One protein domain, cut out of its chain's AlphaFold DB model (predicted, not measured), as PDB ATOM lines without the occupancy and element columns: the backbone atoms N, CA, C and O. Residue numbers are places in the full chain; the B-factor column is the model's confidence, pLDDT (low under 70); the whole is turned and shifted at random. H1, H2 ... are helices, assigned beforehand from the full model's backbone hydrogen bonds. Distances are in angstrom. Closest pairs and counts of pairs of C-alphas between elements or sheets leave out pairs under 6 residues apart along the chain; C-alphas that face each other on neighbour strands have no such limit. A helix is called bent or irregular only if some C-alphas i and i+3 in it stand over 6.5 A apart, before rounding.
ATOM      1  N   PHE A 309     -36.426   0.616 -33.740       93.56
ATOM      2  CA  PHE A 309     -37.610   1.223 -34.343       93.56
ATOM      3  C   PHE A 309     -38.762   1.293 -33.338       93.56
ATOM      4  O   PHE A 309     -38.885   0.465 -32.428       93.56
ATOM      5  N   SER A 310     -39.629   2.285 -33.537       92.31
ATOM      6  CA  SER A 310     -40.867   2.426 -32.779       92.31
ATOM      7  C   SER A 310     -41.720   1.169 -32.898       92.31
ATOM      8  O   SER A 310     -41.771   0.545 -33.950       92.31
ATOM      9  N   GLN A 311     -42.417   0.822 -31.819       89.50
ATOM     10  CA  GLN A 311     -43.397  -0.271 -31.808       89.50
ATOM     11  C   GLN A 311     -44.823   0.224 -32.111       89.50
ATOM     12  O   GLN A 311     -45.776  -0.551 -32.071       89.50
ATOM     13  N   ALA A 312     -44.994   1.524 -32.363       89.06
ATOM     14  CA  ALA A 312     -46.279   2.149 -32.656       89.06
ATOM     15  C   ALA A 312     -46.582   2.149 -34.165       89.06
ATOM     16  O   ALA A 312     -46.865   3.201 -34.746       89.06
ATOM     17  N   ASP A 313     -46.520   0.975 -34.800       80.88
ATOM     18  CA  ASP A 313     -46.690   0.809 -36.254       80.88
ATOM     19  C   ASP A 313     -47.997   1.434 -36.767       80.88
ATOM     20  O   ASP A 313     -48.035   2.063 -37.824       80.88
ATOM     21  N   ASP A 314     -49.074   1.313 -35.986       88.12
ATOM     22  CA  ASP A 314     -50.389   1.842 -36.345       88.12
ATOM     23  C   ASP A 314     -50.426   3.372 -36.436       88.12
ATOM     24  O   ASP A 314     -51.161   3.885 -37.286       88.12
ATOM     25  N   LEU A 315     -49.661   4.064 -35.579       87.75
ATOM     26  CA  LEU A 315     -49.556   5.527 -35.532       87.75
ATOM     27  C   LEU A 315     -48.592   6.044 -36.599       87.75
ATOM     28  O   LEU A 315     -48.899   7.020 -37.273       87.75
ATOM     29  N   TRP A 316     -47.452   5.375 -36.797       89.25
ATOM     30  CA  TRP A 316     -46.515   5.731 -37.867       89.25
ATOM     31  C   TRP A 316     -47.121   5.552 -39.254       89.25
ATOM     32  O   TRP A 316     -46.873   6.369 -40.133       89.25
ATOM     33  N   LYS A 317     -47.985   4.549 -39.428       79.50
ATOM     34  CA  LYS A 317     -48.748   4.383 -40.662       79.50
ATOM     35  C   LYS A 317     -49.754   5.511 -40.901       79.50
ATOM     36  O   LYS A 317     -49.874   5.983 -42.021       79.50
ATOM     37  N   GLU A 318     -50.487   5.930 -39.873       85.81
ATOM     38  CA  GLU A 318     -51.435   7.046 -40.002       85.81
ATOM     39  C   GLU A 318     -50.706   8.358 -40.301       85.81
ATOM     40  O   GLU A 318     -51.121   9.116 -41.172       85.81
ATOM     41  N   TRP A 319     -49.563   8.575 -39.650       94.62
ATOM     42  CA  TRP A 319     -48.659   9.668 -39.975       94.62
ATOM     43  C   TRP A 319     -48.182   9.620 -41.437       94.62
ATOM     44  O   TRP A 319     -48.208  10.648 -42.105       94.62
ATOM     45  N   GLU A 320     -47.786   8.448 -41.948       80.94
ATOM     46  CA  GLU A 320     -47.340   8.260 -43.338       80.94
ATOM     47  C   GLU A 320     -48.471   8.527 -44.344       80.94
ATOM     48  O   GLU A 320     -48.251   9.204 -45.350       80.94
ATOM     49  N   ASP A 321     -49.686   8.047 -44.058       74.94
ATOM     50  CA  ASP A 321     -50.873   8.297 -44.883       74.94
ATOM     51  C   ASP A 321     -51.159   9.811 -44.982       74.94
ATOM     52  O   ASP A 321     -51.470  10.302 -46.065       74.94
ATOM     53  N   ILE A 322     -50.997  10.566 -43.882       82.25
ATOM     54  CA  ILE A 322     -51.116  12.036 -43.884       82.25
ATOM     55  C   ILE A 322     -49.952  12.667 -44.654       82.25
ATOM     56  O   ILE A 322     -50.176  13.504 -45.522       82.25
ATOM     57  N   TYR A 323     -48.715  12.261 -44.362       78.44
ATOM     58  CA  TYR A 323     -47.500  12.846 -44.930       78.44
ATOM     59  C   TYR A 323     -47.406  12.668 -46.452       78.44
ATOM     60  O   TYR A 323     -46.848  13.523 -47.136       78.44
ATOM     61  N   THR A 324     -47.962  11.581 -46.993       72.25
ATOM     62  CA  THR A 324     -47.900  11.244 -48.425       72.25
ATOM     63  C   THR A 324     -49.143  11.651 -49.224       72.25
ATOM     64  O   THR A 324     -49.172  11.459 -50.447       72.25
ATOM     65  N   ASP A 325     -50.159  12.243 -48.585       78.12
ATOM     66  CA  ASP A 325     -51.355  12.742 -49.268       78.12
ATOM     67  C   ASP A 325     -51.078  14.054 -50.016       78.12
ATOM     68  O   ASP A 325     -51.396  15.153 -49.569       78.12
ATOM     69  N   LEU A 326     -50.541  13.928 -51.228       73.19
ATOM     70  CA  LEU A 326     -50.255  15.058 -52.118       73.19
ATOM     71  C   LEU A 326     -51.507  15.818 -52.598       73.19
ATOM     72  O   LEU A 326     -51.374  16.783 -53.350       73.19
ATOM     73  N   SER A 327     -52.721  15.367 -52.256       76.75
ATOM     74  CA  SER A 327     -53.949  16.127 -52.525       76.75
ATOM     75  C   SER A 327     -54.256  17.164 -51.440       76.75
ATOM     76  O   SER A 327     -55.046  18.079 -51.681       76.75
ATOM     77  N   ASN A 328     -53.610  17.040 -50.278       78.69
ATOM     78  CA  ASN A 328     -53.641  18.003 -49.193       78.69
ATOM     79  C   ASN A 328     -52.428  18.939 -49.292       78.69
ATOM     80  O   ASN A 328     -51.303  18.522 -49.045       78.69
ATOM     81  N   ASP A 329     -52.648  20.221 -49.588       84.25
ATOM     82  CA  ASP A 329     -51.568  21.219 -49.677       84.25
ATOM     83  C   ASP A 329     -50.827  21.448 -48.338       84.25
ATOM     84  O   ASP A 329     -49.758  22.053 -48.336       84.25
ATOM     85  N   SER A 330     -51.381  20.985 -47.208       91.06
ATOM     86  CA  SER A 330     -50.803  21.095 -45.856       91.06
ATOM     87  C   SER A 330     -50.362  19.745 -45.271       91.06
ATOM     88  O   SER A 330     -50.245  19.595 -44.055       91.06
ATOM     89  N   HIS A 331     -50.125  18.744 -46.127       86.06
ATOM     90  CA  HIS A 331     -49.783  17.378 -45.717       86.06
ATOM     91  C   HIS A 331     -48.569  17.302 -44.770       86.06
ATOM     92  O   HIS A 331     -48.582  16.533 -43.806       86.06
ATOM     93  N   GLU A 332     -47.533  18.124 -44.984       82.38
ATOM     94  CA  GLU A 332     -46.352  18.151 -44.113       82.38
ATOM     95  C   GLU A 332     -46.655  18.738 -42.727       82.38
ATOM     96  O   GLU A 332     -46.204  18.192 -41.712       82.38
ATOM     97  N   GLU A 333     -47.403  19.845 -42.662       95.50
ATOM     98  CA  GLU A 333     -47.797  20.470 -41.399       95.50
ATOM     99  C   GLU A 333     -48.749  19.582 -40.598       95.50
ATOM    100  O   GLU A 333     -48.567  19.431 -39.386       95.50
ATOM    101  N   ASP A 334     -49.719  18.959 -41.267       94.12
ATOM    102  CA  ASP A 334     -50.705  18.079 -40.642       94.12
ATOM    103  C   ASP A 334     -50.047  16.807 -40.095       94.12
ATOM    104  O   ASP A 334     -50.311  16.411 -38.956       94.12
ATOM    105  N   ALA A 335     -49.120  16.206 -40.848       90.56
ATOM    106  CA  ALA A 335     -48.348  15.056 -40.382       90.56
ATOM    107  C   ALA A 335     -47.500  15.427 -39.155       90.56
ATOM    108  O   ALA A 335     -47.452  14.693 -38.164       90.56
ATOM    109  N   LYS A 336     -46.874  16.610 -39.159       96.38
ATOM    110  CA  LYS A 336     -46.113  17.096 -38.002       96.38
ATOM    111  C   LYS A 336     -47.010  17.347 -36.786       96.38
ATOM    112  O   LYS A 336     -46.631  16.992 -35.671       96.38
ATOM    113  N   ALA A 337     -48.194  17.927 -36.982       97.62
ATOM    114  CA  ALA A 337     -49.164  18.142 -35.911       97.62
ATOM    115  C   ALA A 337     -49.654  16.810 -35.316       97.62
ATOM    116  O   ALA A 337     -49.732  16.676 -34.092       97.62
ATOM    117  N   PHE A 338     -49.910  15.810 -36.165       97.81
ATOM    118  CA  PHE A 338     -50.263  14.457 -35.739       97.81
ATOM    119  C   PHE A 338     -49.152  13.813 -34.900       97.81
ATOM    120  O   PHE A 338     -49.430  13.257 -33.834       97.81
ATOM    121  N   PHE A 339     -47.897  13.927 -35.346       97.75
ATOM    122  CA  PHE A 339     -46.746  13.419 -34.603       97.75
ATOM    123  C   PHE A 339     -46.604  14.093 -33.236       97.75
ATOM    124  O   PHE A 339     -46.459  13.400 -32.233       97.75
ATOM    125  N   GLU A 340     -46.688  15.423 -33.158       97.88
ATOM    126  CA  GLU A 340     -46.567  16.131 -31.877       97.88
ATOM    127  C   GLU A 340     -47.700  15.766 -30.901       97.88
ATOM    128  O   GLU A 340     -47.455  15.648 -29.700       97.88
ATOM    129  N   ALA A 341     -48.911  15.491 -31.400       97.94
ATOM    130  CA  ALA A 341     -50.027  15.026 -30.574       97.94
ATOM    131  C   ALA A 341     -49.810  13.618 -29.982       97.94
ATOM    132  O   ALA A 341     -50.270  13.349 -28.872       97.94
ATOM    133  N   HIS A 342     -49.082  12.737 -30.679       97.56
ATOM    134  CA  HIS A 342     -48.865  11.334 -30.285       97.56
ATOM    135  C   HIS A 342     -47.404  11.004 -29.941       97.56
ATOM    136  O   HIS A 342     -47.025   9.839 -29.803       97.56
ATOM    137  N   LYS A 343     -46.569  12.031 -29.769       97.00
ATOM    138  CA  LYS A 343     -45.107  11.933 -29.693       97.00
ATOM    139  C   LYS A 343     -44.598  10.901 -28.696       97.00
ATOM    140  O   LYS A 343     -43.703  10.123 -29.012       97.00
ATOM    141  N   ALA A 344     -45.173  10.875 -27.495       96.62
ATOM    142  CA  ALA A 344     -44.749   9.961 -26.437       96.62
ATOM    143  C   ALA A 344     -44.960   8.483 -26.811       96.62
ATOM    144  O   ALA A 344     -44.146   7.637 -26.450       96.62
ATOM    145  N   GLU A 345     -46.034   8.172 -27.537       96.56
ATOM    146  CA  GLU A 345     -46.335   6.814 -27.997       96.56
ATOM    147  C   GLU A 345     -45.517   6.467 -29.243       96.56
ATOM    148  O   GLU A 345     -44.915   5.395 -29.301       96.56
ATOM    149  N   MET A 346     -45.413   7.401 -30.193       96.88
ATOM    150  CA  MET A 346     -44.663   7.217 -31.438       96.88
ATOM    151  C   MET A 346     -43.152   7.072 -31.223       96.88
ATOM    152  O   MET A 346     -42.509   6.366 -31.997       96.88
ATOM    153  N   LEU A 347     -42.584   7.675 -30.174       97.06
ATOM    154  CA  LEU A 347     -41.164   7.545 -29.810       97.06
ATOM    155  C   LEU A 347     -40.899   6.465 -28.749       97.06
ATOM    156  O   LEU A 347     -39.773   6.288 -28.281       97.06
ATOM    157  N   LYS A 348     -41.922   5.727 -28.312       95.75
ATOM    158  CA  LYS A 348     -41.743   4.742 -27.247       95.75
ATOM    159  C   LYS A 348     -40.823   3.606 -27.705       95.75
ATOM    160  O   LYS A 348     -41.173   2.828 -28.589       95.75
ATOM    161  N   GLY A 349     -39.676   3.476 -27.034       93.50
ATOM    162  CA  GLY A 349     -38.688   2.426 -27.306       93.50
ATOM    163  C   GLY A 349     -37.810   2.686 -28.532       93.50
ATOM    164  O   GLY A 349     -37.071   1.785 -28.932       93.50
ATOM    165  N   THR A 350     -37.880   3.882 -29.126       96.38
ATOM    166  CA  THR A 350     -36.977   4.261 -30.212       96.38
ATOM    167  C   THR A 350     -35.586   4.542 -29.667       96.38
ATOM    168  O   THR A 350     -35.440   5.235 -28.660       96.38
ATOM    169  N   GLU A 351     -34.568   4.067 -30.371       96.44
ATOM    170  CA  GLU A 351     -33.172   4.399 -30.095       96.44
ATOM    171  C   GLU A 351     -32.514   4.834 -31.404       96.44
ATOM    172  O   GLU A 351     -32.637   4.148 -32.420       96.44
ATOM    173  N   VAL A 352     -31.817   5.967 -31.381       96.06
ATOM    174  CA  VAL A 352     -31.169   6.579 -32.548       96.06
ATOM    175  C   VAL A 352     -29.701   6.830 -32.234       96.06
ATOM    176  O   VAL A 352     -29.334   7.166 -31.109       96.06
ATOM    177  N   LEU A 353     -28.848   6.660 -33.241       95.75
ATOM    178  CA  LEU A 353     -27.399   6.767 -33.118       95.75
ATOM    179  C   LEU A 353     -26.932   8.176 -32.724       95.75
ATOM    180  O   LEU A 353     -25.958   8.308 -31.980       95.75
ATOM    181  N   TRP A 354     -27.594   9.215 -33.247       94.06
ATOM    182  CA  TRP A 354     -27.267  10.620 -32.986       94.06
ATOM    183  C   TRP A 354     -28.493  11.547 -33.087       94.06
ATOM    184  O   TRP A 354     -28.647  12.304 -34.049       94.06
ATOM    185  N   GLU A 355     -29.339  11.504 -32.058       91.19
ATOM    186  CA  GLU A 355     -30.611  12.243 -31.987       91.19
ATOM    187  C   GLU A 355     -30.437  13.766 -32.171       91.19
ATOM    188  O   GLU A 355     -31.246  14.415 -32.827       91.19
ATOM    189  N   GLU A 356     -29.349  14.360 -31.663       88.81
ATOM    190  CA  GLU A 356     -29.083  15.802 -31.788       88.81
ATOM    191  C   GLU A 356     -28.754  16.250 -33.223       88.81
ATOM    192  O   GLU A 356     -28.707  17.455 -33.517       88.81
ATOM    193  N   LYS A 357     -28.454  15.306 -34.126       89.31
ATOM    194  CA  LYS A 357     -28.182  15.583 -35.542       89.31
ATOM    195  C   LYS A 357     -29.352  15.198 -36.437       89.31
ATOM    196  O   LYS A 357     -29.692  16.011 -37.295       89.31
ATOM    197  N   LEU A 358     -29.905  14.003 -36.258       92.00
ATOM    198  CA  LEU A 358     -31.063  13.494 -36.985       92.00
ATOM    199  C   LEU A 358     -31.977  12.818 -35.969       92.00
ATOM    200  O   LEU A 358     -31.599  11.801 -35.389       92.00
ATOM    201  N   SER A 359     -33.155  13.396 -35.742       95.44
ATOM    202  CA  SER A 359     -34.128  12.793 -34.837       95.44
ATOM    203  C   SER A 359     -34.737  11.536 -35.452       95.44
ATOM    204  O   SER A 359     -34.710  11.349 -36.674       95.44
ATOM    205  N   TYR A 360     -35.366  10.695 -34.627       97.00
ATOM    206  CA  TYR A 360     -36.133   9.558 -35.151       97.00
ATOM    207  C   TYR A 360     -37.179  10.000 -36.193       97.00
ATOM    208  O   TYR A 360     -37.369   9.337 -37.210       97.00
ATOM    209  N   TYR A 361     -37.820  11.152 -35.971       96.88
ATOM    210  CA  TYR A 361     -38.789  11.732 -36.902       96.88
ATOM    211  C   TYR A 361     -38.164  12.082 -38.259       96.88
ATOM    212  O   TYR A 361     -38.721  11.728 -39.299       96.88
ATOM    213  N   ASP A 362     -36.990  12.719 -38.256       95.62
ATOM    214  CA  ASP A 362     -36.272  13.069 -39.487       95.62
ATOM    215  C   ASP A 362     -35.877  11.811 -40.276       95.62
ATOM    216  O   ASP A 362     -36.006  11.782 -41.499       95.62
ATOM    217  N   LEU A 363     -35.463  10.748 -39.577       95.31
ATOM    218  CA  LEU A 363     -35.132   9.458 -40.190       95.31
ATOM    219  C   LEU A 363     -36.364   8.771 -40.799       95.31
ATOM    220  O   LEU A 363     -36.252   8.158 -41.858       95.31
ATOM    221  N   MET A 364     -37.546   8.885 -40.181       93.88
ATOM    222  CA  MET A 364     -38.783   8.347 -40.768       93.88
ATOM    223  C   MET A 364     -39.224   9.137 -42.001       93.88
ATOM    224  O   MET A 364     -39.590   8.517 -42.998       93.88
ATOM    225  N   LYS A 365     -39.122  10.476 -41.986       89.31
ATOM    226  CA  LYS A 365     -39.325  11.299 -43.194       89.31
ATOM    227  C   LYS A 365     -38.390  10.862 -44.319       89.31
ATOM    228  O   LYS A 365     -38.855  10.536 -45.404       89.31
ATOM    229  N   MET A 366     -37.094  10.759 -44.024       85.06
ATOM    230  CA  MET A 366     -36.072  10.337 -44.984       85.06
ATOM    231  C   MET A 366     -36.370   8.959 -45.584       85.06
ATOM    232  O   MET A 366     -36.269   8.781 -46.795       85.06
ATOM    233  N   ARG A 367     -36.807   7.995 -44.763       82.44
ATOM    234  CA  ARG A 367     -37.194   6.656 -45.230       82.44
ATOM    235  C   ARG A 367     -38.313   6.691 -46.273       82.44
ATOM    236  O   ARG A 367     -38.274   5.898 -47.212       82.44
ATOM    237  N   ILE A 368     -39.291   7.583 -46.116       74.75
ATOM    238  CA  ILE A 368     -40.400   7.746 -47.067       74.75
ATOM    239  C   ILE A 368     -39.963   8.533 -48.305       74.75
ATOM    240  O   ILE A 368     -40.221   8.097 -49.426       74.75
ATOM    241  N   ASP A 369     -39.275   9.658 -48.112       72.62
ATOM    242  CA  ASP A 369     -38.887  10.571 -49.192       72.62
ATOM    243  C   ASP A 369     -37.874   9.938 -50.158       72.62
ATOM    244  O   ASP A 369     -37.986  10.082 -51.378       72.62
ATOM    245  N   GLU A 370     -36.883   9.226 -49.618       72.94
ATOM    246  CA  GLU A 370     -35.810   8.597 -50.396       72.94
ATOM    247  C   GLU A 370     -36.140   7.156 -50.812       72.94
ATOM    248  O   GLU A 370     -35.519   6.600 -51.723       72.94
ATOM    249  N   GLY A 371     -37.130   6.550 -50.157       60.34
ATOM    250  CA  GLY A 371     -37.503   5.153 -50.320       60.34
ATOM    251  C   GLY A 371     -36.658   4.191 -49.478       60.34
ATOM    252  O   GLY A 371     -35.491   4.424 -49.152       60.34
ATOM    253  N   GLU A 372     -37.257   3.045 -49.162       71.69
ATOM    254  CA  GLU A 372     -36.716   2.090 -48.191       71.69
ATOM    255  C   GLU A 372     -35.361   1.491 -48.598       71.69
ATOM    256  O   GLU A 372     -34.494   1.295 -47.750       71.69
ATOM    257  N   ALA A 373     -35.133   1.242 -49.890       64.88
ATOM    258  CA  ALA A 373     -33.857   0.709 -50.367       64.88
ATOM    259  C   ALA A 373     -32.699   1.707 -50.177       64.88
ATOM    260  O   ALA A 373     -31.620   1.305 -49.736       64.88
ATOM    261  N   SER A 374     -32.937   2.994 -50.475       72.56
ATOM    262  CA  SER A 374     -31.959   4.069 -50.258       72.56
ATOM    263  C   SER A 374     -31.658   4.205 -48.771       72.56
ATOM    264  O   SER A 374     -30.507   4.090 -48.360       72.56
ATOM    265  N   PHE A 375     -32.706   4.313 -47.952       82.00
ATOM    266  CA  PHE A 375     -32.586   4.415 -46.501       82.00
ATOM    267  C   PHE A 375     -31.828   3.231 -45.884       82.00
ATOM    268  O   PHE A 375     -30.924   3.412 -45.066       82.00
ATOM    269  N   ASN A 376     -32.142   2.001 -46.298       82.31
ATOM    270  CA  ASN A 376     -31.472   0.814 -45.772       82.31
ATOM    271  C   ASN A 376     -29.981   0.787 -46.135       82.31
ATOM    272  O   ASN A 376     -29.145   0.444 -45.297       82.31
ATOM    273  N   SER A 377     -29.623   1.191 -47.354       81.00
ATOM    274  CA  SER A 377     -28.225   1.297 -47.780       81.00
ATOM    275  C   SER A 377     -27.484   2.428 -47.048       81.00
ATOM    276  O   SER A 377     -26.493   2.182 -46.357       81.00
ATOM    277  N   GLU A 378     -27.996   3.658 -47.144       87.44
ATOM    278  CA  GLU A 378     -27.319   4.892 -46.721       87.44
ATOM    279  C   GLU A 378     -27.326   5.106 -45.201       87.44
ATOM    280  O   GLU A 378     -26.311   5.501 -44.613       87.44
ATOM    281  N   GLU A 379     -28.451   4.800 -44.549       93.62
ATOM    282  CA  GLU A 379     -28.673   5.086 -43.129       93.62
ATOM    283  C   GLU A 379     -28.596   3.840 -42.239       93.62
ATOM    284  O   GLU A 379     -28.298   3.933 -41.045       93.62
ATOM    285  N   GLN A 380     -28.845   2.643 -42.775       94.50
ATOM    286  CA  GLN A 380     -28.809   1.396 -41.992       94.50
ATOM    287  C   GLN A 380     -27.597   0.509 -42.286       94.50
ATOM    288  O   GLN A 380     -27.347  -0.431 -41.528       94.50
ATOM    289  N   ASN A 381     -26.799   0.807 -43.317       94.56
ATOM    290  CA  ASN A 381     -25.720  -0.074 -43.777       94.56
ATOM    291  C   ASN A 381     -26.222  -1.519 -44.004       94.56
ATOM    292  O   ASN A 381     -25.602  -2.503 -43.576       94.56
ATOM    293  N   GLU A 382     -27.395  -1.641 -44.623       90.00
ATOM    294  CA  GLU A 382     -28.089  -2.889 -44.964       90.00
ATOM    295  C   GLU A 382     -28.613  -2.844 -46.405       90.00
ATOM    296  O   GLU A 382     -29.821  -2.877 -46.636       90.00
ATOM    297  N   PRO A 383     -27.713  -2.775 -47.403       83.19
ATOM    298  CA  PRO A 383     -28.103  -2.802 -48.802       83.19
ATOM    299  C   PRO A 383     -28.750  -4.146 -49.157       83.19
ATOM    300  O   PRO A 383     -28.323  -5.209 -48.699       83.19
ATOM    301  N   ILE A 384     -29.758  -4.088 -50.022       70.25
ATOM    302  CA  ILE A 384     -30.496  -5.258 -50.505       70.25
ATOM    303  C   ILE A 384     -29.621  -6.043 -51.498       70.25
ATOM    304  O   ILE A 384     -28.937  -5.450 -52.333       70.25
ATOM    305  N   ASN A 385     -29.643  -7.377 -51.419       63.59
ATOM    306  CA  ASN A 385     -28.974  -8.264 -52.371       63.59
ATOM    307  C   ASN A 385     -29.912  -8.647 -53.537       63.59
ATOM    308  O   ASN A 385     -30.852  -9.407 -53.312       63.59
TER     309      ASN A 385
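AT A GLANCE: This is residues 309 to 385 of the 584 residues of an uncharacterized protein of [Clostridium] citroniae WAL-17108 (UniProt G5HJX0). A helical hairpin, H1 and H2 side by side, makes one half of this domain, and in the other half H3 and the short H4 meet at their ends in an L-shaped corner. H3 stands across a narrow gap from the hairpin, with few contacts, and the long link of residues 347 to 359 joins H2 to it. The 77 printed residues hold four named helices, H1, H2, H3, H4 in chain order, and no named strand; the class is all helix. The whole is compact, with a radius of gyration of the C-alphas of 12.8 A and spans of 35 by 27 by 23 A.

IN THESE COORDINATES: Find C-alpha 331 at (-49.783, 17.378, -45.717); from there H2, residues 331 to 346, runs 18.3 A. It has a kink of 51 degrees near residue 340 and is irregular: C-alphas 341 and 344 are 8.4 A apart. H1, residues 313 to 323, begins at C-alpha 313, (-46.690, 0.809, -36.254), and spans 14.9 A. H3, residues 360 to 370, spans 15.3 A. H4, residues 372 to 378, ends at C-alpha 378, (-27.319, 4.892, -46.721).

HOW THE PARTS SIT: Look first at the hairpin: H2 touches H1, opposite ways at a shallow tilt of 16 degrees, the closest C-alphas being those of Tyr 323 and Ala 335, 5.1 A apart. H2 and H3 are near each other, with 6 pairs of C-alphas within 10 A. H1 and H3 are close but not clearly touching, at Glu 320 and Ile 368, whose C-alphas are 7.9 A apart. H3 and H4 only just touch, with 3 pairs of C-alphas within 8 A, and only at the corner; their closest C-alphas, Arg 367 and Phe 375, are 5.3 A apart. H4 is apart from H1 and H2. Each O i to N i+4 pair is within hydrogen-bond range in H1, H3 and H4, against 10 of 12 in H2.

THE WHOLE: The farthest C-alphas, Ala 341 and Asn 385, are 38.2 A apart. The printed part has no cut; the link H2 to H3 is long. The model's pLDDT is under 70 at residues 371, 373 and 385.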